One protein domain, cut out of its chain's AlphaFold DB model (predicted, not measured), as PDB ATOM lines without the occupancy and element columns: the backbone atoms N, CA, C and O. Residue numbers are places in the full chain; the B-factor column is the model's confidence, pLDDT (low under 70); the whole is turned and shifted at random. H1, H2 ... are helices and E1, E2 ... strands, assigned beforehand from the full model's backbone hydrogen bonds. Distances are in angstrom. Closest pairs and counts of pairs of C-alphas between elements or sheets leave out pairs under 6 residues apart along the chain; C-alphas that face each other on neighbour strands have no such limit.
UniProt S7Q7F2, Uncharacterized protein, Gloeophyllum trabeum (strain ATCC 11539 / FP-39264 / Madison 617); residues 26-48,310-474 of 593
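This is residues 26 to 48 and 310 to 474 of the 593 residues of an uncharacterized protein of Gloeophyllum trabeum (strain ATCC 11539 / FP-39264 / Madison 617) (UniProt S7Q7F2). A small two-stranded sheet, E1 and E2, packs on one side of helix H1, and the longest helix, H8, packs with part of its length on the opposite side of H1, near the middle of the domain. The first part of H8 also packs on H7, with H6 and E3 beyond; the short helices H2 to H5 make a loop that starts and ends beside the later part of H1, while H9 folds back near the last part of H8 and H10 packs on H9, away from H8. The printed part has 188 residues, with ten named helices and three named strands in the order H1 E1 H2 H3 H4 H5 E2 H6 E3 H7 H8 H9 H10; the class is mostly helix and the sheet is antiparallel. The whole is compact, with a radius of gyration of the C-alphas of 18.1 A, and spans 57 by 44 by 28 A.

E1, residues 315 to 318, and E2, residues 357 to 360, are antiparallel neighbours at 152 degrees, with N 317 and O 358 2.8 A apart, within hydrogen-bond range. The closest C-alphas of E1 and H1, residues 26 to 41, are those of Val 317 and Glu 30, 6.3 A. With residues 431 to 438 alone, H8, residues 427 to 447, touches H1 the same way at a shallow tilt of 33 degrees, only just short of steep; closest are C-alphas 32 and 431, 6.0 A. H7, residues 388 to 400, forms a helical hairpin with H8, a steep tilt of 40 degrees, C-alphas 392 and 430 coming closest at 5.5 A. H6, residues 364 to 371, only just touches H7, with 3 pairs of C-alphas within 8 A, the closest 366 and 394, 7.2 A. E3, residues 379 to 382, pairs with no named strand, but its residues 379 to 380 pair, parallel, with residues 406 to 407. H2, residues 323 to 328, touches H1 about perpendicular at 89 degrees, C-alphas 326 and 35 being closest at 6.9 A. H5, residues 350 to 353, only just touches H1, with 3 pairs of C-alphas within 8 A, the closest 350 and 41, 6.3 A. H3, residues 333 to 337, and H4, residues 343 to 346, touch no helix. H9, residues 454 to 464, touches H10, residues 469 to 474, C-alphas 462 and 469 being closest at 5.4 A. Every O i to N i+4 pair is within hydrogen-bond range in H1, H2, H3, H6, H7, H8 and H10, and 5 of 7 in H9; H4 and H5 are too short for one.

H1 begins at C-alpha 26 (25.476, -51.653, -46.983) and is 22.8 A long; H7 is 18.5 A, H8 30.8 A and H9 16.2 A. H10 ends at C-alpha 474 (-5.345, -21.199, -36.605).

Residues 49 to 309 are not printed, and C-alphas 48 and 310 are 32.8 A apart. The link from H7 to H8, 26 residues, is long. Mean pLDDT of the printed part is 79.1; residues 43 to 48, 332 to 351, 411 and 445 to 474 are under 70.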
ATOM      1  N   ASP A  26      25.099 -52.000 -45.613       90.69
ATOM      2  CA  ASP A  26      25.476 -51.653 -46.983       90.69
ATOM      3  C   ASP A  26      24.297 -51.122 -47.801       90.69
ATOM      4  O   ASP A  26      24.422 -50.105 -48.474       90.69
ATOM      5  N   GLU A  27      23.134 -51.756 -47.686       92.38
ATOM      6  CA  GLU A  27      21.916 -51.320 -48.368       92.38
ATOM      7  C   GLU A  27      21.407 -49.981 -47.805       92.38
ATOM      8  O   GLU A  27      20.938 -49.134 -48.562       92.38
ATOM      9  N   LEU A  28      21.550 -49.737 -46.497       92.19
ATOM     10  CA  LEU A  28      21.239 -48.440 -45.897       92.19
ATOM     11  C   LEU A  28      22.126 -47.329 -46.480       92.19
ATOM     12  O   LEU A  28      21.619 -46.263 -46.829       92.19
ATOM     13  N   GLN A  29      23.433 -47.580 -46.616       95.94
ATOM     14  CA  GLN A  29      24.358 -46.624 -47.227       95.94
ATOM     15  C   GLN A  29      24.046 -46.397 -48.711       95.94
ATOM     16  O   GLN A  29      24.051 -45.249 -49.157       95.94
ATOM     17  N   GLU A  30      23.766 -47.459 -49.473       95.12
ATOM     18  CA  GLU A  30      23.342 -47.367 -50.877       95.12
ATOM     19  C   GLU A  30      22.117 -46.451 -51.001       95.12
ATOM     20  O   GLU A  30      22.177 -45.433 -51.695       95.12
ATOM     21  N   ARG A  31      21.053 -46.731 -50.237       93.94
ATOM     22  CA  ARG A  31      19.821 -45.932 -50.251       93.94
ATOM     23  C   ARG A  31      20.067 -44.486 -49.842       93.94
ATOM     24  O   ARG A  31      19.600 -43.584 -50.526       93.94
ATOM     25  N   LEU A  32      20.812 -44.244 -48.763       95.38
ATOM     26  CA  LEU A  32      21.142 -42.885 -48.324       95.38
ATOM     27  C   LEU A  32      21.864 -42.096 -49.426       95.38
ATOM     28  O   LEU A  32      21.534 -40.939 -49.679       95.38
ATOM     29  N   THR A  33      22.822 -42.733 -50.100       96.12
ATOM     30  CA  THR A  33      23.592 -42.124 -51.193       96.12
ATOM     31  C   THR A  33      22.678 -41.743 -52.360       96.12
ATOM     32  O   THR A  33      22.801 -40.654 -52.919       96.12
ATOM     33  N   GLU A  34      21.729 -42.611 -52.713       94.88
ATOM     34  CA  GLU A  34      20.703 -42.347 -53.729       94.88
ATOM     35  C   GLU A  34      19.833 -41.135 -53.362       94.88
ATOM     36  O   GLU A  34      19.681 -40.221 -54.177       94.88
ATOM     37  N   GLU A  35      19.329 -41.075 -52.123       93.69
ATOM     38  CA  GLU A  35      18.502 -39.952 -51.659       93.69
ATOM     39  C   GLU A  35      19.279 -38.624 -51.664       93.69
ATOM     40  O   GLU A  35      18.772 -37.596 -52.125       93.69
ATOM     41  N   LEU A  36      20.534 -38.640 -51.203       94.06
ATOM     42  CA  LEU A  36      21.398 -37.458 -51.173       94.06
ATOM     43  C   LEU A  36      21.749 -36.961 -52.578       94.06
ATOM     44  O   LEU A  36      21.810 -35.750 -52.783       94.06
ATOM     45  N   GLN A  37      21.926 -37.851 -53.561       93.25
ATOM     46  CA  GLN A  37      22.100 -37.439 -54.957       93.25
ATOM     47  C   GLN A  37      20.876 -36.687 -55.473       93.25
ATOM     48  O   GLN A  37      21.020 -35.623 -56.069       93.25
ATOM     49  N   ILE A  38      19.673 -37.208 -55.229       90.56
ATOM     50  CA  ILE A  38      18.441 -36.551 -55.669       90.56
ATOM     51  C   ILE A  38      18.287 -35.183 -55.000       90.56
ATOM     52  O   ILE A  38      18.075 -34.189 -55.694       90.56
ATOM     53  N   LEU A  39      18.503 -35.097 -53.688       88.19
ATOM     54  CA  LEU A  39      18.503 -33.829 -52.955       88.19
ATOM     55  C   LEU A  39      19.547 -32.830 -53.464       88.19
ATOM     56  O   LEU A  39      19.288 -31.630 -53.489       88.19
ATOM     57  N   HIS A  40      20.726 -33.311 -53.857       87.00
ATOM     58  CA  HIS A  40      21.797 -32.471 -54.390       87.00
ATOM     59  C   HIS A  40      21.453 -31.907 -55.776       87.00
ATOM     60  O   HIS A  40      21.897 -30.821 -56.147       87.00
ATOM     61  N   ILE A  41      20.672 -32.648 -56.564       84.19
ATOM     62  CA  ILE A  41      20.332 -32.270 -57.933       84.19
ATOM     63  C   ILE A  41      19.067 -31.400 -57.987       84.19
ATOM     64  O   ILE A  41      18.997 -30.496 -58.826       84.19
ATOM     65  N   ILE A  42      18.076 -31.656 -57.127       76.44
ATOM     66  CA  ILE A  42      16.804 -30.924 -57.126       76.44
ATOM     67  C   ILE A  42      17.016 -29.489 -56.615       76.44
ATOM     68  O   ILE A  42      17.556 -29.291 -55.524       76.44
ATOM     69  N   PRO A  43      16.556 -28.464 -57.357       66.12
ATOM     70  CA  PRO A  43      16.585 -27.088 -56.880       66.12
ATOM     71  C   PRO A  43      15.798 -26.939 -55.573       66.12
ATOM     72  O   PRO A  43      14.635 -27.334 -55.487       66.12
ATOM     73  N   ARG A  44      16.407 -26.326 -54.556       66.19
ATOM     74  CA  ARG A  44      15.722 -26.081 -53.284       66.19
ATOM     75  C   ARG A  44      14.541 -25.139 -53.431       66.19
ATOM     76  O   ARG A  44      14.629 -24.099 -54.084       66.19
ATOM     77  N   LEU A  45      13.467 -25.454 -52.716       53.94
ATOM     78  CA  LEU A  45      12.266 -24.632 -52.696       53.94
ATOM     79  C   LEU A  45      12.216 -23.787 -51.431       53.94
ATOM     80  O   LEU A  45      11.903 -24.256 -50.347       53.94
ATOM     81  N   ALA A  46      12.576 -22.528 -51.642       50.59
ATOM     82  CA  ALA A  46      12.018 -21.286 -51.108       50.59
ATOM     83  C   ALA A  46      11.719 -21.050 -49.612       50.59
ATOM     84  O   ALA A  46      11.545 -19.877 -49.301       50.59
ATOM     85  N   GLU A  47      11.680 -22.005 -48.680       50.00
ATOM     86  CA  GLU A  47      11.058 -21.689 -47.370       50.00
ATOM     87  C   GLU A  47      11.986 -21.588 -46.157       50.00
ATOM     88  O   GLU A  47      11.628 -20.919 -45.190       50.00
ATOM     89  N   SER A  48      13.209 -22.120 -46.198       51.66
ATOM     90  CA  SER A  48      14.165 -21.919 -45.099       51.66
ATOM     91  C   SER A  48      15.351 -21.078 -45.552       51.66
ATOM     92  O   SER A  48      16.095 -21.492 -46.448       51.66
ATOM     93  N   GLY A 310      34.707 -47.754 -37.316       84.81
ATOM     94  CA  GLY A 310      33.532 -47.458 -38.144       84.81
ATOM     95  C   GLY A 310      33.648 -46.260 -39.084       84.81
ATOM     96  O   GLY A 310      32.779 -46.083 -39.931       84.81
ATOM     97  N   VAL A 311      34.720 -45.470 -39.024       90.75
ATOM     98  CA  VAL A 311      34.981 -44.457 -40.051       90.75
ATOM     99  C   VAL A 311      35.124 -45.141 -41.413       90.75
ATOM    100  O   VAL A 311      35.962 -46.023 -41.608       90.75
ATOM    101  N   THR A 312      34.307 -44.712 -42.372       91.25
ATOM    102  CA  THR A 312      34.358 -45.170 -43.761       91.25
ATOM    103  C   THR A 312      35.143 -44.152 -44.577       91.25
ATOM    104  O   THR A 312      34.804 -42.978 -44.571       91.25
ATOM    105  N   ASN A 313      36.175 -44.562 -45.311       90.19
ATOM    106  CA  ASN A 313      36.972 -43.652 -46.139       90.19
ATOM    107  C   ASN A 313      37.094 -44.194 -47.562       90.19
ATOM    108  O   ASN A 313      37.498 -45.338 -47.759       90.19
ATOM    109  N   ASN A 314      36.792 -43.348 -48.548       90.50
ATOM    110  CA  ASN A 314      36.926 -43.629 -49.979       90.50
ATOM    111  C   ASN A 314      36.257 -44.940 -50.439       90.50
ATOM    112  O   ASN A 314      36.767 -45.638 -51.318       90.50
ATOM    113  N   ARG A 315      35.106 -45.285 -49.855       93.88
ATOM    114  CA  ARG A 315      34.361 -46.496 -50.205       93.88
ATOM    115  C   ARG A 315      33.562 -46.261 -51.480       93.88
ATOM    116  O   ARG A 315      32.765 -45.335 -51.539       93.88
ATOM    117  N   LEU A 316      33.712 -47.124 -52.480       96.38
ATOM    118  CA  LEU A 316      32.859 -47.077 -53.665       96.38
ATOM    119  C   LEU A 316      31.487 -47.695 -53.352       96.38
ATOM    120  O   LEU A 316      31.407 -48.840 -52.906       96.38
ATOM    121  N   VAL A 317      30.420 -46.941 -53.600       96.38
ATOM    122  CA  VAL A 317      29.025 -47.373 -53.479       96.38
ATOM    123  C   VAL A 317      28.433 -47.455 -54.878       96.38
ATOM    124  O   VAL A 317      28.425 -46.465 -55.613       96.38
ATOM    125  N   ALA A 318      27.969 -48.648 -55.250       96.31
ATOM    126  CA  ALA A 318      27.247 -48.874 -56.492       96.31
ATOM    127  C   ALA A 318      25.763 -48.568 -56.278       96.31
ATOM    128  O   ALA A 318      25.147 -49.056 -55.333       96.31
ATOM    129  N   ILE A 319      25.208 -47.753 -57.162       94.06
ATOM    130  CA  ILE A 319      23.826 -47.296 -57.107       94.06
ATOM    131  C   ILE A 319      22.960 -48.269 -57.900       94.06
ATOM    132  O   ILE A 319      23.320 -48.645 -59.015       94.06
ATOM    133  N   ARG A 320      21.839 -48.707 -57.317       92.50
ATOM    134  CA  ARG A 320      20.987 -49.745 -57.920       92.50
ATOM    135  C   ARG A 320      19.712 -49.164 -58.499       92.50
ATOM    136  O   ARG A 320      19.275 -49.608 -59.558       92.50
ATOM    137  N   ARG A 321      19.132 -48.174 -57.819       92.56
ATOM    138  CA  ARG A 321      17.896 -47.528 -58.253       92.56
ATOM    139  C   ARG A 321      18.195 -46.438 -59.268       92.56
ATOM    140  O   ARG A 321      19.147 -45.658 -59.139       92.56
ATOM    141  N   SER A 322      17.350 -46.362 -60.291       90.31
ATOM    142  CA  SER A 322      17.400 -45.242 -61.232       90.31
ATOM    143  C   SER A 322      16.962 -43.946 -60.540       90.31
ATOM    144  O   SER A 322      16.161 -43.974 -59.613       90.31
ATOM    145  N   HIS A 323      17.428 -42.788 -61.011       87.19
ATOM    146  CA  HIS A 323      16.985 -41.501 -60.457       87.19
ATOM    147  C   HIS A 323      15.456 -41.333 -60.496       87.19
ATOM    148  O   HIS A 323      14.888 -40.766 -59.568       87.19
ATOM    149  N   LEU A 324      14.789 -41.850 -61.539       84.75
ATOM    150  CA  LEU A 324      13.329 -41.839 -61.639       84.75
ATOM    151  C   LEU A 324      12.700 -42.675 -60.535       84.75
ATOM    152  O   LEU A 324      11.815 -42.179 -59.859       84.75
ATOM    153  N   GLU A 325      13.193 -43.891 -60.315       88.62
ATOM    154  CA  GLU A 325      12.718 -44.761 -59.238       88.62
ATOM    155  C   GLU A 325      12.875 -44.091 -57.869       88.62
ATOM    156  O   GLU A 325      11.927 -44.059 -57.090       88.62
ATOM    157  N   VAL A 326      14.027 -43.472 -57.588       87.94
ATOM    158  CA  VAL A 326      14.251 -42.757 -56.319       87.94
ATOM    159  C   VAL A 326      13.297 -41.566 -56.166       87.94
ATOM    160  O   VAL A 326      12.819 -41.292 -55.065       87.94
ATOM    161  N   ILE A 327      12.991 -40.852 -57.251       83.94
ATOM    162  CA  ILE A 327      12.030 -39.740 -57.239       83.94
ATOM    163  C   ILE A 327      10.598 -40.251 -57.040       83.94
ATOM    164  O   ILE A 327       9.852 -39.653 -56.269       83.94
ATOM    165  N   THR A 328      10.204 -41.328 -57.721       81.88
ATOM    166  CA  THR A 328       8.815 -41.807 -57.758       81.88
ATOM    167  C   THR A 328       8.432 -42.689 -56.582       81.88
ATOM    168  O   THR A 328       7.244 -42.747 -56.281       81.88
ATOM    169  N   THR A 329       9.395 -43.326 -55.900       81.44
ATOM    170  CA  THR A 329       9.137 -44.221 -54.749       81.44
ATOM    171  C   THR A 329       8.249 -43.559 -53.685       81.44
ATOM    172  O   THR A 329       7.460 -44.244 -53.043       81.44
ATOM    173  N   ASP A 330       8.327 -42.231 -53.547       70.44
ATOM    174  CA  ASP A 330       7.664 -41.484 -52.468       70.44
ATOM    175  C   ASP A 330       6.603 -40.502 -52.967       70.44
ATOM    176  O   ASP A 330       6.083 -39.688 -52.199       70.44
ATOM    177  N   LEU A 331       6.280 -40.545 -54.263       71.31
ATOM    178  CA  LEU A 331       5.165 -39.768 -54.780       71.31
ATOM    179  C   LEU A 331       3.856 -40.478 -54.419       71.31
ATOM    180  O   LEU A 331       3.729 -41.677 -54.669       71.31
ATOM    181  N   PRO A 332       2.865 -39.760 -53.860       67.44
ATOM    182  CA  PRO A 332       1.548 -40.332 -53.618       67.44
ATOM    183  C   PRO A 332       0.975 -40.960 -54.896       67.44
ATOM    184  O   PRO A 332       1.084 -40.358 -55.964       67.44
ATOM    185  N   GLU A 333       0.318 -42.121 -54.791       67.50
ATOM    186  CA  GLU A 333      -0.232 -42.858 -55.947       67.50
ATOM    187  C   GLU A 333      -1.081 -41.969 -56.872       67.50
ATOM    188  O   GLU A 333      -0.913 -41.995 -58.089       67.50
ATOM    189  N   TRP A 334      -1.891 -41.068 -56.308       60.91
ATOM    190  CA  TRP A 334      -2.728 -40.139 -57.077       60.91
ATOM    191  C   TRP A 334      -1.937 -39.173 -57.984       60.91
ATOM    192  O   TRP A 334      -2.462 -38.708 -58.993       60.91
ATOM    193  N   ARG A 335      -0.668 -38.868 -57.666       61.16
ATOM    194  CA  ARG A 335       0.230 -38.061 -58.521       61.16
ATOM    195  C   ARG A 335       0.801 -38.877 -59.679       61.16
ATOM    196  O   ARG A 335       1.087 -38.305 -60.729       61.16
ATOM    197  N   LEU A 336       0.971 -40.186 -59.492       60.06
ATOM    198  CA  LEU A 336       1.410 -41.109 -60.542       60.06
ATOM    199  C   LEU A 336       0.278 -41.381 -61.548       60.06
ATOM    200  O   LEU A 336       0.539 -41.601 -62.730       60.06
ATOM    201  N   GLU A 337      -0.978 -41.312 -61.100       55.53
ATOM    202  CA  GLU A 337      -2.171 -41.492 -61.940       55.53
ATOM    203  C   GLU A 337      -2.447 -40.302 -62.868       55.53
ATOM    204  O   GLU A 337      -2.918 -40.482 -63.998       55.53
ATOM    205  N   THR A 338      -2.099 -39.080 -62.452       56.91
ATOM    206  CA  THR A 338      -2.090 -37.914 -63.343       56.91
ATOM    207  C   THR A 338      -0.937 -38.033 -64.343       56.91
ATOM    208  O   THR A 338       0.144 -37.490 -64.136       56.91
ATOM    209  N   ARG A 339      -1.191 -38.735 -65.458       48.06
ATOM    210  CA  ARG A 339      -0.308 -38.988 -66.625       48.06
ATOM    211  C   ARG A 339       0.355 -37.752 -67.273       48.06
ATOM    212  O   ARG A 339       0.952 -37.872 -68.338       48.06
ATOM    213  N   THR A 340       0.219 -36.564 -66.699       49.53
ATOM    214  CA  THR A 340       0.675 -35.285 -67.253       49.53
ATOM    215  C   THR A 340       1.999 -34.789 -66.680       49.53
ATOM    216  O   THR A 340       2.629 -33.942 -67.309       49.53
ATOM    217  N   VAL A 341       2.469 -35.310 -65.543       53.06
ATOM    218  CA  VAL A 341       3.778 -34.925 -64.993       53.06
ATOM    219  C   VAL A 341       4.811 -35.950 -65.431       53.06
ATOM    220  O   VAL A 341       5.061 -36.925 -64.732       53.06
ATOM    221  N   PHE A 342       5.396 -35.755 -66.611       58.50
ATOM    222  CA  PHE A 342       6.563 -36.529 -67.023       58.50
ATOM    223  C   PHE A 342       7.773 -36.021 -66.232       58.50
ATOM    224  O   PHE A 342       8.256 -34.923 -66.531       58.50
ATOM    225  N   PRO A 343       8.302 -36.782 -65.253       58.19
ATOM    226  CA  PRO A 343       9.407 -36.311 -64.425       58.19
ATOM    227  C   PRO A 343      10.616 -35.940 -65.292       58.19
ATOM    228  O   PRO A 343      11.314 -34.982 -65.010       58.19
ATOM    229  N   GLU A 344      10.813 -36.625 -66.414       58.34
ATOM    230  CA  GLU A 344      11.860 -36.342 -67.400       58.34
ATOM    231  C   GLU A 344      11.809 -34.909 -67.963       58.34
ATOM    232  O   GLU A 344      12.860 -34.315 -68.204       58.34
ATOM    233  N   PHE A 345      10.613 -34.330 -68.125       55.44
ATOM    234  CA  PHE A 345      10.435 -32.950 -68.584       55.44
ATOM    235  C   PHE A 345      10.617 -31.944 -67.442       55.44
ATOM    236  O   PHE A 345      11.284 -30.928 -67.625       55.44
ATOM    237  N   THR A 346      10.089 -32.237 -66.248       61.00
ATOM    238  CA  THR A 346      10.223 -31.365 -65.064       61.00
ATOM    239  C   THR A 346      11.659 -31.350 -64.521       61.00
ATOM    240  O   THR A 346      12.136 -30.353 -63.983       61.00
ATOM    241  N   PHE A 347      12.382 -32.454 -64.702       63.66
ATOM    242  CA  PHE A 347      13.716 -32.697 -64.170       63.66
ATOM    243  C   PHE A 347      14.780 -32.809 -65.272       63.66
ATOM    244  O   PHE A 347      15.785 -33.486 -65.061       63.66
ATOM    245  N   GLY A 348      14.611 -32.144 -66.424       51.94
ATOM    246  CA  GLY A 348      15.395 -32.295 -67.673       51.94
ATOM    247  C   GLY A 348      16.936 -32.172 -67.628       51.94
ATOM    248  O   GLY A 348      17.588 -32.193 -68.670       51.94
ATOM    249  N   GLY A 349      17.553 -32.079 -66.445       61.66
ATOM    250  CA  GLY A 349      18.997 -32.205 -66.213       61.66
ATOM    251  C   GLY A 349      19.417 -33.267 -65.182       61.66
ATOM    252  O   GLY A 349      20.616 -33.516 -65.043       61.66
ATOM    253  N   VAL A 350      18.477 -33.912 -64.477       63.56
ATOM    254  CA  VAL A 350      18.751 -34.921 -63.438       63.56
ATOM    255  C   VAL A 350      19.509 -36.143 -63.966       63.56
ATOM    256  O   VAL A 350      20.522 -36.492 -63.348       63.56
ATOM    257  N   PRO A 351      19.147 -36.744 -65.122       64.38
ATOM    258  CA  PRO A 351      19.841 -37.932 -65.622       64.38
ATOM    259  C   PRO A 351      21.346 -37.723 -65.835       64.38
ATOM    260  O   PRO A 351      22.123 -38.660 -65.711       64.38
ATOM    261  N   ARG A 352      21.777 -36.490 -66.152       71.62
ATOM    262  CA  ARG A 352      23.188 -36.175 -66.435       71.62
ATOM    263  C   ARG A 352      24.039 -35.998 -65.179       71.62
ATOM    264  O   ARG A 352      25.261 -36.039 -65.277       71.62
ATOM    265  N   ARG A 353      23.415 -35.730 -64.028       82.56
ATOM    266  CA  ARG A 353      24.112 -35.453 -62.760       82.56
ATOM    267  C   ARG A 353      24.069 -36.629 -61.790       82.56
ATOM    268  O   ARG A 353      24.935 -36.713 -60.925       82.56
ATOM    269  N   TYR A 354      23.095 -37.521 -61.948       89.56
ATOM    270  CA  TYR A 354      22.994 -38.750 -61.174       89.56
ATOM    271  C   TYR A 354      24.060 -39.757 -61.622       89.56
ATOM    272  O   TYR A 354      24.137 -40.115 -62.799       89.56
ATOM    273  N   LYS A 355      24.903 -40.203 -60.693       93.31
ATOM    274  CA  LYS A 355      26.010 -41.130 -60.945       93.31
ATOM    275  C   LYS A 355      25.607 -42.544 -60.522       93.31
ATOM    276  O   LYS A 355      24.982 -42.736 -59.487       93.31
ATOM    277  N   GLN A 356      26.025 -43.539 -61.304       93.69
ATOM    278  CA  GLN A 356      25.799 -44.964 -61.000       93.69
ATOM    279  C   GLN A 356      26.778 -45.528 -59.958       93.69
ATOM    280  O   GLN A 356      26.582 -46.617 -59.431       93.69
ATOM    281  N   ALA A 357      27.849 -44.794 -59.665       95.69
ATOM    282  CA  ALA A 357      28.782 -45.131 -58.607       95.69
ATOM    283  C   ALA A 357      29.323 -43.849 -57.974       95.69
ATOM    284  O   ALA A 357      29.647 -42.892 -58.687       95.69
ATOM    285  N   ILE A 358      29.416 -43.837 -56.647       95.06
ATOM    286  CA  ILE A 358      29.942 -42.710 -55.876       95.06
ATOM    287  C   ILE A 358      30.938 -43.218 -54.850       95.06
ATOM    288  O   ILE A 358      30.694 -44.201 -54.156       95.06
ATOM    289  N   THR A 359      32.067 -42.527 -54.748       95.12
ATOM    290  CA  THR A 359      33.009 -42.722 -53.653       95.12
ATOM    291  C   THR A 359      32.526 -41.927 -52.447       95.12
ATOM    292  O   THR A 359      32.432 -40.704 -52.509       95.12
ATOM    293  N   VAL A 360      32.211 -42.625 -51.357       95.06
ATOM    294  CA  VAL A 360      31.718 -42.038 -50.111       95.06
ATOM    295  C   VAL A 360      32.778 -42.084 -49.012       95.06
ATOM    296  O   VAL A 360      33.619 -42.988 -48.967       95.06
ATOM    297  N   SER A 361      32.739 -41.106 -48.112       95.12
ATOM    298  CA  SER A 361      33.570 -41.025 -46.912       95.12
ATOM    299  C   SER A 361      32.785 -40.428 -45.745       95.12
ATOM    300  O   SER A 361      31.920 -39.571 -45.921       95.12
ATOM    301  N   THR A 362      33.109 -40.850 -44.528       95.69
ATOM    302  CA  THR A 362      32.622 -40.232 -43.300       95.69
ATOM    303  C   THR A 362      33.140 -38.804 -43.247       95.69
ATOM    304  O   THR A 362      34.326 -38.544 -43.471       95.69
ATOM    305  N   HIS A 363      32.238 -37.871 -42.951       95.69
ATOM    306  CA  HIS A 363      32.563 -36.454 -42.960       95.69
ATOM    307  C   HIS A 363      33.708 -36.142 -41.976       95.69
ATOM    308  O   HIS A 363      33.707 -36.664 -40.856       95.69
ATOM    309  N   PRO A 364      34.669 -35.265 -42.322       96.31
ATOM    310  CA  PRO A 364      35.843 -35.013 -41.480       96.31
ATOM    311  C   PRO A 364      35.496 -34.490 -40.087       96.31
ATOM    312  O   PRO A 364      36.181 -34.815 -39.124       96.31
ATOM    313  N   ALA A 365      34.399 -33.738 -39.964       96.62
ATOM    314  CA  ALA A 365      33.888 -33.296 -38.668       96.62
ATOM    315  C   ALA A 365      33.553 -34.473 -37.744       96.62
ATOM    316  O   ALA A 365      33.965 -34.489 -36.592       96.62
ATOM    317  N   ILE A 366      32.862 -35.490 -38.271       96.75
ATOM    318  CA  ILE A 366      32.505 -36.702 -37.524       96.75
ATOM    319  C   ILE A 366      33.770 -37.470 -37.139       96.75
ATOM    320  O   ILE A 366      33.880 -37.945 -36.014       96.75
ATOM    321  N   ARG A 367      34.763 -37.540 -38.038       95.62
ATOM    322  CA  ARG A 367      36.062 -38.157 -37.727       95.62
ATOM    323  C   ARG A 367      36.748 -37.472 -36.547       95.62
ATOM    324  O   ARG A 367      37.265 -38.164 -35.679       95.62
ATOM    325  N   LEU A 368      36.731 -36.138 -36.492       96.12
ATOM    326  CA  LEU A 368      37.282 -35.398 -35.355       96.12
ATOM    327  C   LEU A 368      36.491 -35.646 -34.071       96.12
ATOM    328  O   LEU A 368      37.107 -35.909 -33.048       96.12
ATOM    329  N   ILE A 369      35.158 -35.632 -34.138       95.94
ATOM    330  CA  ILE A 369      34.278 -35.899 -32.990       95.94
ATOM    331  C   ILE A 369      34.558 -37.278 -32.384       95.94
ATOM    332  O   ILE A 369      34.691 -37.406 -31.172       95.94
ATOM    333  N   LEU A 370      34.688 -38.308 -33.223       95.06
ATOM    334  CA  LEU A 370      34.936 -39.679 -32.771       95.06
ATOM    335  C   LEU A 370      36.361 -39.907 -32.254       95.06
ATOM    336  O   LEU A 370      36.584 -40.808 -31.447       95.06
ATOM    337  N   SER A 371      37.324 -39.113 -32.721       93.19
ATOM    338  CA  SER A 371      38.720 -39.165 -32.268       93.19
ATOM    339  C   SER A 371      39.008 -38.230 -31.089       93.19
ATOM    340  O   SER A 371      40.107 -38.272 -30.533       93.19
ATOM    341  N   ALA A 372      38.055 -37.376 -30.719       92.50
ATOM    342  CA  ALA A 372      38.226 -36.383 -29.675       92.50
ATOM    343  C   ALA A 372      38.357 -37.022 -28.291       92.50
ATOM    344  O   ALA A 372      37.679 -37.991 -27.945       92.50
ATOM    345  N   THR A 373      39.207 -36.429 -27.456       84.69
ATOM    346  CA  THR A 373      39.261 -36.774 -26.033       84.69
ATOM    347  C   THR A 373      38.205 -35.985 -25.255       84.69
ATOM    348  O   THR A 373      37.836 -34.877 -25.641       84.69
ATOM    349  N   GLN A 374      37.730 -36.521 -24.123       77.56
ATOM    350  CA  GLN A 374      36.678 -35.886 -23.306       77.56
ATOM    351  C   GLN A 374      37.039 -34.482 -22.782       77.56
ATOM    352  O   GLN A 374      36.154 -33.755 -22.346       77.56
ATOM    353  N   ALA A 375      38.319 -34.105 -22.803       71.06
ATOM    354  CA  ALA A 375      38.803 -32.816 -22.313       71.06
ATOM    355  C   ALA A 375      38.750 -31.687 -23.363       71.06
ATOM    356  O   ALA A 375      39.055 -30.543 -23.033       71.06
ATOM    357  N   GLN A 376      38.408 -31.985 -24.619       80.88
ATOM    358  CA  GLN A 376      38.398 -30.984 -25.686       80.88
ATOM    359  C   GLN A 376      37.121 -30.130 -25.646       80.88
ATOM    360  O   GLN A 376      36.035 -30.665 -25.396       80.88
ATOM    361  N   PRO A 377      37.211 -28.823 -25.964       86.38
ATOM    362  CA  PRO A 377      36.054 -28.053 -26.391       86.38
ATOM    363  C   PRO A 377      35.302 -28.814 -27.484       86.38
ATOM    364  O   PRO A 377      35.885 -29.210 -28.493       86.38
ATOM    365  N   GLN A 378      34.003 -29.019 -27.287       94.06
ATOM    366  CA  GLN A 378      33.153 -29.737 -28.232       94.06
ATOM    367  C   GLN A 378      32.755 -28.800 -29.382       94.06
ATOM    368  O   GLN A 378      31.585 -28.516 -29.597       94.06
ATOM    369  N   LEU A 379      33.747 -28.267 -30.095       95.38
ATOM    370  CA  LEU A 379      33.587 -27.334 -31.209       95.38
ATOM    371  C   LEU A 379      34.269 -27.904 -32.451       95.38
ATOM    372  O   LEU A 379      35.423 -28.322 -32.388       95.38
ATOM    373  N   VAL A 380      33.597 -27.875 -33.600       96.25
ATOM    374  CA  VAL A 380      34.199 -28.301 -34.869       96.25
ATOM    375  C   VAL A 380      33.908 -27.307 -35.988       96.25
ATOM    376  O   VAL A 380      32.756 -27.014 -36.309       96.25
ATOM    377  N   GLY A 381      34.974 -26.790 -36.599       95.38
ATOM    378  CA  GLY A 381      34.891 -25.943 -37.785       95.38
ATOM    379  C   GLY A 381      35.105 -26.736 -39.070       95.38
ATOM    380  O   GLY A 381      35.801 -27.753 -39.070       95.38
ATOM    381  N   CYS A 382      34.510 -26.287 -40.175       94.94
ATOM    382  CA  CYS A 382      34.550 -26.961 -41.474       94.94
ATOM    383  C   CYS A 382      34.721 -25.992 -42.644       94.94
ATOM    384  O   CYS A 382      34.086 -24.942 -42.707       94.94
ATOM    385  N   SER A 383      35.536 -26.385 -43.625       93.00
ATOM    386  CA  SER A 383      35.904 -25.517 -44.746       93.00
ATOM    387  C   SER A 383      34.731 -25.191 -45.673       93.00
ATOM    388  O   SER A 383      34.654 -24.075 -46.179       93.00
ATOM    389  N   GLU A 384      33.815 -26.140 -45.881       87.38
ATOM    390  CA  GLU A 384      32.595 -25.983 -46.693       87.38
ATOM    391  C   GLU A 384      31.314 -25.911 -45.838       87.38
ATOM    392  O   GLU A 384      30.205 -25.967 -46.369       87.38
ATOM    393  N   GLY A 385      31.453 -25.790 -44.514       88.06
ATOM    394  CA  GLY A 385      30.352 -25.980 -43.570       88.06
ATOM    395  C   GLY A 385      29.958 -27.453 -43.403       88.06
ATOM    396  O   GLY A 385      30.511 -28.354 -44.032       88.06
ATOM    397  N   ILE A 386      29.011 -27.701 -42.501       90.69
ATOM    398  CA  ILE A 386      28.470 -29.039 -42.240       90.69
ATOM    399  C   ILE A 386      27.333 -29.327 -43.229       90.69
ATOM    400  O   ILE A 386      26.436 -28.500 -43.412       90.69
ATOM    401  N   CYS A 387      27.369 -30.494 -43.879       92.00
ATOM    402  CA  CYS A 387      26.302 -30.941 -44.777       92.00
ATOM    403  C   CYS A 387      25.068 -31.434 -43.996       92.00
ATOM    404  O   CYS A 387      25.156 -31.730 -42.804       92.00
ATOM    405  N   LEU A 388      23.922 -31.575 -44.672       91.31
ATOM    406  CA  LEU A 388      22.649 -31.998 -44.065       91.31
ATOM    407  C   LEU A 388      22.786 -33.275 -43.221       91.31
ATOM    408  O   LEU A 388      22.388 -33.302 -42.057       91.31
ATOM    409  N   ALA A 389      23.371 -34.323 -43.805       94.88
ATOM    410  CA  ALA A 389      23.518 -35.619 -43.149       94.88
ATOM    411  C   ALA A 389      24.501 -35.564 -41.969       94.88
ATOM    412  O   ALA A 389      24.291 -36.224 -40.956       94.88
ATOM    413  N   SER A 390      25.539 -34.728 -42.059       95.75
ATOM    414  CA  SER A 390      26.486 -34.532 -40.959       95.75
ATOM    415  C   SER A 390      25.864 -33.750 -39.803       95.75
ATOM    416  O   SER A 390      26.058 -34.123 -38.653       95.75
ATOM    417  N   GLU A 391      25.066 -32.713 -40.081       94.94
ATOM    418  CA  GLU A 391      24.306 -31.984 -39.052       94.94
ATOM    419  C   GLU A 391      23.352 -32.933 -38.319       94.94
ATOM    420  O   GLU A 391      23.290 -32.923 -37.089       94.94
ATOM    421  N   ALA A 392      22.633 -33.769 -39.072       95.12
ATOM    422  CA  ALA A 392      21.751 -34.788 -38.526       95.12
ATOM    423  C   ALA A 392      22.499 -35.763 -37.615       95.12
ATOM    424  O   ALA A 392      22.096 -35.983 -36.475       95.12
ATOM    425  N   TRP A 393      23.618 -36.295 -38.107       97.31
ATOM    426  CA  TRP A 393      24.440 -37.244 -37.372       97.31
ATOM    427  C   TRP A 393      24.970 -36.645 -36.067       97.31
ATOM    428  O   TRP A 393      24.803 -37.254 -35.017       97.31
ATOM    429  N   ILE A 394      25.533 -35.429 -36.101       96.94
ATOM    430  CA  ILE A 394      26.096 -34.772 -34.908       96.94
ATOM    431  C   ILE A 394      25.006 -34.511 -33.863       96.94
ATOM    432  O   ILE A 394      25.225 -34.718 -32.672       96.94
ATOM    433  N   ARG A 395      23.803 -34.105 -34.286       96.00
ATOM    434  CA  ARG A 395      22.678 -33.883 -33.364       96.00
ATOM    435  C   ARG A 395      22.212 -35.164 -32.685       96.00
ATOM    436  O   ARG A 395      21.916 -35.135 -31.493       96.00
ATOM    437  N   GLU A 396      22.122 -36.264 -33.423       97.19
ATOM    438  CA  GLU A 396      21.738 -37.555 -32.851       97.19
ATOM    439  C   GLU A 396      22.845 -38.124 -31.953       97.19
ATOM    440  O   GLU A 396      22.546 -38.628 -30.873       97.19
ATOM    441  N   TYR A 397      24.114 -37.937 -32.325       96.81
ATOM    442  CA  TYR A 397      25.265 -38.286 -31.492       96.81
ATOM    443  C   TYR A 397      25.275 -37.518 -30.163       96.81
ATOM    444  O   TYR A 397      25.403 -38.125 -29.102       96.81
ATOM    445  N   ASN A 398      25.046 -36.201 -30.200       96.88
ATOM    446  CA  ASN A 398      24.929 -35.364 -29.003       96.88
ATOM    447  C   ASN A 398      23.853 -35.883 -28.041       96.88
ATOM    448  O   ASN A 398      24.089 -35.981 -26.837       96.88
ATOM    449  N   LYS A 399      22.688 -36.284 -28.566       96.56
ATOM    450  CA  LYS A 399      21.611 -36.876 -27.758       96.56
ATOM    451  C   LYS A 399      21.997 -38.242 -27.190       96.56
ATOM    452  O   LYS A 399      21.760 -38.487 -26.012       96.56
ATOM    453  N   ALA A 400      22.544 -39.128 -28.022       95.88
ATOM    454  CA  ALA A 400      22.837 -40.510 -27.648       95.88
ATOM    455  C   ALA A 400      23.983 -40.609 -26.632       95.88
ATOM    456  O   ALA A 400      23.874 -41.337 -25.650       95.88
ATOM    457  N   GLU A 401      25.045 -39.829 -26.835       95.06
ATOM    458  CA  GLU A 401      26.262 -39.861 -26.018       95.06
ATOM    459  C   GLU A 401      26.297 -38.752 -24.954       95.06
ATOM    460  O   GLU A 401      27.298 -38.584 -24.262       95.06
ATOM    461  N   SER A 402      25.211 -37.981 -24.808       94.62
ATOM    462  CA  SER A 402      25.131 -36.830 -23.891       94.62
ATOM    463  C   SER A 402      26.292 -35.839 -24.076       94.62
ATOM    464  O   SER A 402      26.884 -35.355 -23.110       94.62
ATOM    465  N   THR A 403      26.628 -35.552 -25.334       95.25
ATOM    466  CA  THR A 403      27.651 -34.572 -25.726       95.25
ATOM    467  C   THR A 403      27.000 -33.312 -26.302       95.25
ATOM    468  O   THR A 403      25.810 -33.296 -26.605       95.25
ATOM    469  N   ASN A 404      27.767 -32.231 -26.427       95.12
ATOM    470  CA  ASN A 404      27.310 -30.927 -26.904       95.12
ATOM    471  C   ASN A 404      28.234 -30.396 -28.005       95.12
ATOM    472  O   ASN A 404      28.708 -29.266 -27.934       95.12
ATOM    473  N   TRP A 405      28.511 -31.212 -29.024       96.06
ATOM    474  CA  TRP A 405      29.264 -30.751 -30.185       96.06
ATOM    475  C   TRP A 405      28.526 -29.646 -30.930       96.06
ATOM    476  O   TRP A 405      27.440 -29.871 -31.473       96.06
ATOM    477  N   GLU A 406      29.140 -28.470 -30.976       95.00
ATOM    478  CA  GLU A 406      28.708 -27.330 -31.767       95.00
ATOM    479  C   GLU A 406      29.556 -27.207 -33.035       95.00
ATOM    480  O   GLU A 406      30.732 -27.573 -33.093       95.00
ATOM    481  N   PHE A 407      28.932 -26.689 -34.083       92.94
ATOM    482  CA  PHE A 407      29.538 -26.532 -35.394       92.94
ATOM    483  C   PHE A 407      28.994 -25.281 -36.072       92.94
ATOM    484  O   PHE A 407      27.933 -24.768 -35.698       92.94
ATOM    485  N   GLY A 408      29.734 -24.791 -37.072       84.69
ATOM    486  CA  GLY A 408      29.337 -23.647 -37.886       84.69
ATOM    487  C   GLY A 408      27.966 -23.849 -38.547       84.69
ATOM    488  O   GLY A 408      27.400 -24.941 -38.533       84.69
ATOM    489  N   PRO A 409      27.381 -22.827 -39.174       75.44
ATOM    490  CA  PRO A 409      26.057 -22.901 -39.737       75.44
ATOM    491  C   PRO A 409      26.105 -23.894 -40.888       75.44
ATOM    492  O   PRO A 409      26.883 -23.773 -41.837       75.44
ATOM    493  N   SER A 410      25.237 -24.885 -40.790       77.25
ATOM    494  CA  SER A 410      25.015 -25.839 -41.856       77.25
ATOM    495  C   SER A 410      24.385 -25.127 -43.051       77.25
ATOM    496  O   SER A 410      23.387 -24.411 -42.916       77.25
ATOM    497  N   LEU A 411      24.934 -25.366 -44.243       69.69
ATOM    498  CA  LEU A 411      24.268 -24.991 -45.494       69.69
ATOM    499  C   LEU A 411      23.055 -25.877 -45.764       69.69
ATOM    500  O   LEU A 411      22.267 -25.583 -46.662       69.69
ATOM    501  N   ARG A 412      22.911 -26.966 -44.995       78.44
ATOM    502  CA  ARG A 412      21.946 -28.049 -45.198       78.44
ATOM    503  C   ARG A 412      22.058 -28.681 -46.581       78.44
ATOM    504  O   ARG A 412      21.106 -29.290 -47.068       78.44
ATOM    505  N   ASP A 413      23.209 -28.500 -47.235       84.06
ATOM    506  CA  ASP A 413      23.548 -29.062 -48.543       84.06
ATOM    507  C   ASP A 413      23.607 -30.576 -48.436       84.06
ATOM    508  O   ASP A 413      24.180 -31.128 -47.497       84.06
ATOM    509  N   ALA A 414      22.936 -31.242 -49.372       90.75
ATOM    510  CA  ALA A 414      23.064 -32.675 -49.510       90.75
ATOM    511  C   ALA A 414      24.433 -32.962 -50.120       90.75
ATOM    512  O   ALA A 414      24.780 -32.433 -51.181       90.75
ATOM    513  N   ASP A 415      25.199 -33.787 -49.419       92.56
ATOM    514  CA  ASP A 415      26.495 -34.267 -49.861       92.56
ATOM    515  C   ASP A 415      26.362 -35.749 -50.219       92.56
ATOM    516  O   ASP A 415      26.333 -36.588 -49.318       92.56
ATOM    517  N   PRO A 416      26.272 -36.103 -51.512       94.06
ATOM    518  CA  PRO A 416      26.146 -37.495 -51.920       94.06
ATOM    519  C   PRO A 416      27.405 -38.319 -51.623       94.06
ATOM    520  O   PRO A 416      27.361 -39.536 -51.740       94.06
ATOM    521  N   THR A 417      28.521 -37.695 -51.235       94.50
ATOM    522  CA  THR A 417      29.745 -38.397 -50.830       94.50
ATOM    523  C   THR A 417      29.765 -38.746 -49.339       94.50
ATOM    524  O   THR A 417      30.735 -39.327 -48.858       94.50
ATOM    525  N   PHE A 418      28.705 -38.441 -48.588       95.69
ATOM    526  CA  PHE A 418      28.613 -38.755 -47.166       95.69
ATOM    527  C   PHE A 418      28.474 -40.264 -46.902       95.69
ATOM    528  O   PHE A 418      27.618 -40.938 -47.481       95.69
ATOM    529  N   ALA A 419      29.268 -40.780 -45.961       96.19
ATOM    530  CA  ALA A 419      29.144 -42.141 -45.446       96.19
ATOM    531  C   ALA A 419      28.779 -42.176 -43.958       96.19
ATOM    532  O   ALA A 419      29.380 -41.471 -43.141       96.19
ATOM    533  N   LEU A 420      27.857 -43.072 -43.607       95.94
ATOM    534  CA  LEU A 420      27.577 -43.466 -42.229       95.94
ATOM    535  C   LEU A 420      28.775 -44.203 -41.615       95.94
ATOM    536  O   LEU A 420      29.624 -44.763 -42.314       95.94
ATOM    537  N   THR A 421      28.834 -44.214 -40.285       94.50
ATOM    538  CA  THR A 421      29.866 -44.954 -39.540       94.50
ATOM    539  C   THR A 421      29.464 -46.412 -39.298       94.50
ATOM    540  O   THR A 421      30.288 -47.281 -39.012       94.50
ATOM    541  N   HIS A 422      28.165 -46.696 -39.387       92.50
ATOM    542  CA  HIS A 422      27.526 -47.967 -39.070       92.50
ATOM    543  C   HIS A 422      27.826 -48.495 -37.663       92.50
ATOM    544  O   HIS A 422      27.736 -49.709 -37.425       92.50
ATOM    545  N   GLN A 423      28.198 -47.612 -36.737       92.38
ATOM    546  CA  GLN A 423      28.480 -47.967 -35.347       92.38
ATOM    547  C   GLN A 423      27.293 -47.737 -34.425       92.38
ATOM    548  O   GLN A 423      27.134 -48.463 -33.447       92.38
ATOM    549  N   TYR A 424      26.463 -46.748 -34.745       92.62
ATOM    550  CA  TYR A 424      25.446 -46.254 -33.833       92.62
ATOM    551  C   TYR A 424      24.046 -46.618 -34.309       92.62
ATOM    552  O   TYR A 424      23.706 -46.458 -35.479       92.62
ATOM    553  N   ALA A 425      23.203 -47.063 -33.377       92.06
ATOM    554  CA  ALA A 425      21.815 -47.415 -33.673       92.06
ATOM    555  C   ALA A 425      20.994 -46.208 -34.172       92.06
ATOM    556  O   ALA A 425      20.080 -46.385 -34.974       92.06
ATOM    557  N   PHE A 426      21.345 -44.985 -33.751       94.56
ATOM    558  CA  PHE A 426      20.651 -43.760 -34.167       94.56
ATOM    559  C   PHE A 426      20.868 -43.400 -35.641       94.56
ATOM    560  O   PHE A 426      20.169 -42.540 -36.163       94.56
ATOM    561  N   GLU A 427      21.824 -44.014 -36.344       93.94
ATOM    562  CA  GLU A 427      22.099 -43.674 -37.747       93.94
ATOM    563  C   GLU A 427      20.915 -43.963 -38.677       93.94
ATOM    564  O   GLU A 427      20.786 -43.338 -39.730       93.94
ATOM    565  N   GLY A 428      19.994 -44.826 -38.246       91.88
ATOM    566  CA  GLY A 428      18.689 -44.963 -38.879       91.88
ATOM    567  C   GLY A 428      17.892 -43.652 -38.932       91.88
ATOM    568  O   GLY A 428      17.286 -43.347 -39.958       91.88
ATOM    569  N   ASN A 429      17.973 -42.828 -37.883       93.25
ATOM    570  CA  ASN A 429      17.316 -41.518 -37.806       93.25
ATOM    571  C   ASN A 429      17.949 -40.513 -38.786       93.25
ATOM    572  O   ASN A 429      17.262 -39.638 -39.313       93.25
ATOM    573  N   VAL A 430      19.255 -40.634 -39.059       93.94
ATOM    574  CA  VAL A 430      19.963 -39.792 -40.044       93.94
ATOM    575  C   VAL A 430      19.437 -40.064 -41.454       93.94
ATOM    576  O   VAL A 430      19.176 -39.130 -42.219       93.94
ATOM    577  N   TYR A 431      19.234 -41.343 -41.782       91.75
ATOM    578  CA  TYR A 431      18.594 -41.741 -43.033       91.75
ATOM    579  C   TYR A 431      17.151 -41.239 -43.114       91.75
ATOM    580  O   TYR A 431      16.792 -40.584 -44.092       91.75
ATOM    581  N   GLU A 432      16.348 -41.477 -42.076       89.88
ATOM    582  CA  GLU A 432      14.945 -41.058 -42.038       89.88
ATOM    583  C   GLU A 432      14.787 -39.541 -42.200       89.88
ATOM    584  O   GLU A 432      13.961 -39.089 -42.992       89.88
ATOM    585  N   MET A 433      15.624 -38.735 -41.539       89.75
ATOM    586  CA  MET A 433      15.600 -37.283 -41.724       89.75
ATOM    587  C   MET A 433      15.894 -36.896 -43.178       89.75
ATOM    588  O   MET A 433      15.185 -36.074 -43.756       89.75
ATOM    589  N   THR A 434      16.931 -37.486 -43.778       87.94
ATOM    590  CA  THR A 434      17.308 -37.207 -45.172       87.94
ATOM    591  C   THR A 434      16.158 -37.546 -46.120       87.94
ATOM    592  O   THR A 434      15.806 -36.757 -47.000       87.94
ATOM    593  N   TYR A 435      15.531 -38.694 -45.888       86.38
ATOM    594  CA  TYR A 435      14.375 -39.166 -46.629       86.38
ATOM    595  C   TYR A 435      13.178 -38.202 -46.514       86.38
ATOM    596  O   TYR A 435      12.627 -37.776 -47.532       86.38
ATOM    597  N   LEU A 436      12.825 -37.763 -45.300       85.75
ATOM    598  CA  LEU A 436      11.730 -36.811 -45.065       85.75
ATOM    599  C   LEU A 436      11.982 -35.449 -45.727       85.75
ATOM    600  O   LEU A 436      11.075 -34.878 -46.338       85.75
ATOM    601  N   VAL A 437      13.217 -34.938 -45.656       84.50
ATOM    602  CA  VAL A 437      13.606 -33.680 -46.316       84.50
ATOM    603  C   VAL A 437      13.425 -33.786 -47.833       84.50
ATOM    604  O   VAL A 437      12.908 -32.852 -48.452       84.50
ATOM    605  N   LYS A 438      13.781 -34.927 -48.436       85.50
ATOM    606  CA  LYS A 438      13.551 -35.179 -49.866       85.50
ATOM    607  C   LYS A 438      12.068 -35.195 -50.209       85.50
ATOM    608  O   LYS A 438      11.673 -34.509 -51.149       85.50
ATOM    609  N   GLY A 439      11.254 -35.932 -49.451       79.75
ATOM    610  CA  GLY A 439       9.809 -36.009 -49.674       79.75
ATOM    611  C   GLY A 439       9.140 -34.632 -49.623       79.75
ATOM    612  O   GLY A 439       8.409 -34.260 -50.542       79.75
ATOM    613  N   GLY A 440       9.466 -33.826 -48.606       78.06
ATOM    614  CA  GLY A 440       8.963 -32.454 -48.482       78.06
ATOM    615  C   GLY A 440       9.367 -31.558 -49.658       78.06
ATOM    616  O   GLY A 440       8.524 -30.859 -50.222       78.06
ATOM    617  N   LEU A 441      10.636 -31.618 -50.077       74.44
ATOM    618  CA  LEU A 441      11.133 -30.849 -51.223       74.44
ATOM    619  C   LEU A 441      10.485 -31.281 -52.542       74.44
ATOM    620  O   LEU A 441      10.083 -30.425 -53.323       74.44
ATOM    621  N   LEU A 442      10.339 -32.582 -52.791       73.56
ATOM    622  CA  LEU A 442       9.696 -33.096 -54.001       73.56
ATOM    623  C   LEU A 442       8.240 -32.643 -54.105       73.56
ATOM    624  O   LEU A 442       7.816 -32.154 -55.152       73.56
ATOM    625  N   VAL A 443       7.479 -32.740 -53.015       73.50
ATOM    626  CA  VAL A 443       6.077 -32.308 -53.009       73.50
ATOM    627  C   VAL A 443       5.961 -30.803 -53.223       73.50
ATOM    628  O   VAL A 443       5.141 -30.364 -54.033       73.50
ATOM    629  N   ALA A 444       6.805 -30.004 -52.567       72.44
ATOM    630  CA  ALA A 444       6.846 -28.565 -52.796       72.44
ATOM    631  C   ALA A 444       7.219 -28.232 -54.257       72.44
ATOM    632  O   ALA A 444       6.682 -27.280 -54.825       72.44
ATOM    633  N   PHE A 445       8.097 -29.029 -54.885       69.81
ATOM    634  CA  PHE A 445       8.579 -28.795 -56.251       69.81
ATOM    635  C   PHE A 445       7.442 -28.984 -57.235       69.81
ATOM    636  O   PHE A 445       7.109 -28.089 -58.005       69.81
ATOM    637  N   LEU A 446       6.797 -30.141 -57.130       69.50
ATOM    638  CA  LEU A 446       5.733 -30.566 -58.024       69.50
ATOM    639  C   LEU A 446       4.429 -29.798 -57.794       69.50
ATOM    640  O   LEU A 446       3.526 -29.857 -58.623       69.50
ATOM    641  N   SER A 447       4.274 -29.107 -56.664       68.50
ATOM    642  CA  SER A 447       3.088 -28.281 -56.397       68.50
ATOM    643  C   SER A 447       3.171 -26.893 -57.035       68.50
ATOM    644  O   SER A 447       2.131 -26.261 -57.213       68.50
ATOM    645  N   ARG A 448       4.364 -26.420 -57.432       62.25
ATOM    646  CA  ARG A 448       4.522 -25.122 -58.119       62.25
ATOM    647  C   ARG A 448       3.854 -25.061 -59.489       62.25
ATOM    648  O   ARG A 448       3.457 -23.976 -59.893       62.25
ATOM    649  N   ASP A 449       3.698 -26.202 -60.150       55.44
ATOM    650  CA  ASP A 449       3.039 -26.301 -61.457       55.44
ATOM    651  C   ASP A 449       1.506 -26.400 -61.349       55.44
ATOM    652  O   ASP A 449       0.821 -26.620 -62.344       55.44
ATOM    653  N   THR A 450       0.946 -26.247 -60.143       56.81
ATOM    654  CA  THR A 450      -0.504 -26.283 -59.911       56.81
ATOM    655  C   THR A 450      -1.009 -24.931 -59.419       56.81
ATOM    656  O   THR A 450      -0.369 -24.296 -58.584       56.81
ATOM    657  N   ASP A 451      -2.188 -24.504 -59.880       51.72
ATOM    658  CA  ASP A 451      -2.769 -23.177 -59.605       51.72
ATOM    659  C   ASP A 451      -3.084 -22.887 -58.116       51.72
ATOM    660  O   ASP A 451      -3.569 -21.802 -57.789       51.72
ATOM    661  N   LYS A 452      -2.850 -23.829 -57.183       55.41
ATOM    662  CA  LYS A 452      -3.206 -23.697 -55.751       55.41
ATOM    663  C   LYS A 452      -2.201 -24.360 -54.785       55.41
ATOM    664  O   LYS A 452      -2.579 -25.287 -54.076       55.41
ATOM    665  N   PRO A 453      -0.942 -23.901 -54.688       50.91
ATOM    666  CA  PRO A 453       0.103 -24.571 -53.899       50.91
ATOM    667  C   PRO A 453      -0.073 -24.486 -52.365       50.91
ATOM    668  O   PRO A 453       0.434 -25.346 -51.646       50.91
ATOM    669  N   GLU A 454      -0.790 -23.484 -51.845       48.53
ATOM    670  CA  GLU A 454      -0.809 -23.160 -50.403       48.53
ATOM    671  C   GLU A 454      -1.634 -24.137 -49.545       48.53
ATOM    672  O   GLU A 454      -1.239 -24.464 -48.428       48.53
ATOM    673  N   LEU A 455      -2.734 -24.682 -50.076       51.66
ATOM    674  CA  LEU A 455      -3.560 -25.677 -49.372       51.66
ATOM    675  C   LEU A 455      -2.847 -27.032 -49.207       51.66
ATOM    676  O   LEU A 455      -3.116 -27.762 -48.255       51.66
ATOM    677  N   PHE A 456      -1.910 -27.358 -50.102       52.09
ATOM    678  CA  PHE A 456      -1.242 -28.663 -50.127       52.09
ATOM    679  C   PHE A 456      -0.090 -28.787 -49.121       52.09
ATOM    680  O   PHE A 456       0.099 -29.856 -48.540       52.09
ATOM    681  N   LEU A 457       0.665 -27.708 -48.880       49.97
ATOM    682  CA  LEU A 457       1.778 -27.715 -47.919       49.97
ATOM    683  C   LEU A 457       1.278 -27.885 -46.475       49.97
ATOM    684  O   LEU A 457       1.861 -28.650 -45.705       49.97
ATOM    685  N   ILE A 458       0.154 -27.252 -46.130       50.28
ATOM    686  CA  ILE A 458      -0.443 -27.298 -44.785       50.28
ATOM    687  C   ILE A 458      -0.896 -28.721 -44.422       50.28
ATOM    688  O   ILE A 458      -0.645 -29.189 -43.310       50.28
ATOM    689  N   GLN A 459      -1.502 -29.444 -45.367       49.09
ATOM    690  CA  GLN A 459      -1.982 -30.810 -45.141       49.09
ATOM    691  C   GLN A 459      -0.823 -31.805 -44.948       49.09
ATOM    692  O   GLN A 459      -0.891 -32.697 -44.103       49.09
ATOM    693  N   MET A 460       0.283 -31.625 -45.673       48.56
ATOM    694  CA  MET A 460       1.474 -32.472 -45.567       48.56
ATOM    695  C   MET A 460       2.259 -32.256 -44.271       48.56
ATOM    696  O   MET A 460       2.577 -33.228 -43.589       48.56
ATOM    697  N   PHE A 461       2.562 -31.004 -43.905       48.47
ATOM    698  CA  PHE A 461       3.325 -30.725 -42.684       48.47
ATOM    699  C   PHE A 461       2.539 -31.067 -41.417       48.47
ATOM    700  O   PHE A 461       3.137 -31.558 -40.463       48.47
ATOM    701  N   GLY A 462       1.209 -30.904 -41.430       45.34
ATOM    702  CA  GLY A 462       0.348 -31.406 -40.355       45.34
ATOM    703  C   GLY A 462       0.498 -32.918 -40.163       45.34
ATOM    704  O   GLY A 462       0.739 -33.394 -39.058       45.34
ATOM    705  N   THR A 463       0.482 -33.674 -41.264       43.22
ATOM    706  CA  THR A 463       0.545 -35.144 -41.217       43.22
ATOM    707  C   THR A 463       1.950 -35.675 -40.893       43.22
ATOM    708  O   THR A 463       2.082 -36.630 -40.135       43.22
ATOM    709  N   ALA A 464       3.013 -35.050 -41.414       39.66
ATOM    710  CA  ALA A 464       4.399 -35.486 -41.197       39.66
ATOM    711  C   ALA A 464       4.952 -35.126 -39.804       39.66
ATOM    712  O   ALA A 464       5.873 -35.784 -39.326       39.66
ATOM    713  N   LEU A 465       4.403 -34.095 -39.152       41.56
ATOM    714  CA  LEU A 465       4.816 -33.652 -37.813       41.56
ATOM    715  C   LEU A 465       3.833 -34.065 -36.706       41.56
ATOM    716  O   LEU A 465       4.053 -33.720 -35.547       41.56
ATOM    717  N   GLY A 466       2.755 -34.784 -37.041       35.78
ATOM    718  CA  GLY A 466       1.714 -35.178 -36.083       35.78
ATOM    719  C   GLY A 466       0.929 -33.994 -35.501       35.78
ATOM    720  O   GLY A 466       0.427 -34.083 -34.383       35.78
ATOM    721  N   LEU A 467       0.853 -32.876 -36.229       38.81
ATOM    722  CA  LEU A 467       0.121 -31.679 -35.825       38.81
ATOM    723  C   LEU A 467      -1.305 -31.726 -36.385       38.81
ATOM    724  O   LEU A 467      -1.513 -31.994 -37.569       38.81
ATOM    725  N   ASP A 468      -2.292 -31.430 -35.538       39.66
ATOM    726  CA  ASP A 468      -3.688 -31.320 -35.957       39.66
ATOM    727  C   ASP A 468      -3.828 -30.194 -36.998       39.66
ATOM    728  O   ASP A 468      -3.417 -29.050 -36.770       39.66
ATOM    729  N   VAL A 469      -4.412 -30.515 -38.156       38.47
ATOM    730  CA  VAL A 469      -4.612 -29.599 -39.292       38.47
ATOM    731  C   VAL A 469      -5.350 -28.324 -38.856       38.47
ATOM    732  O   VAL A 469      -5.082 -27.240 -39.378       38.47
ATOM    733  N   CYS A 470      -6.205 -28.417 -37.829       39.47
ATOM    734  CA  CYS A 470      -6.910 -27.268 -37.260       39.47
ATOM    735  C   CYS A 470      -5.979 -26.283 -36.517       39.47
ATOM    736  O   CYS A 470      -6.214 -25.072 -36.549       39.47
ATOM    737  N   GLN A 471      -4.891 -26.754 -35.894       38.81
ATOM    738  CA  GLN A 471      -3.912 -25.895 -35.206       38.81
ATOM    739  C   GLN A 471      -2.997 -25.143 -36.185       38.81
ATOM    740  O   GLN A 471      -2.688 -23.969 -35.957       38.81
ATOM    741  N   CYS A 472      -2.619 -25.772 -37.304       37.25
ATOM    742  CA  CYS A 472      -1.854 -25.110 -38.368       37.25
ATOM    743  C   CYS A 472      -2.659 -23.990 -39.045       37.25
ATOM    744  O   CYS A 472      -2.128 -22.908 -39.285       37.25
ATOM    745  N   MET A 473      -3.956 -24.216 -39.285       36.53
ATOM    746  CA  MET A 473      -4.864 -23.216 -39.866       36.53
ATOM    747  C   MET A 473      -5.122 -22.031 -38.923       36.53
ATOM    748  O   MET A 473      -5.279 -20.907 -39.382       36.53
ATOM    749  N   SER A 474      -5.111 -22.255 -37.605       36.84
ATOM    750  CA  SER A 474      -5.345 -21.199 -36.605       36.84
ATOM    751  C   SER A 474      -4.144 -20.258 -36.409       36.84
ATOM    752  O   SER A 474      -4.312 -19.144 -35.925       36.84
TER     753      SER A 474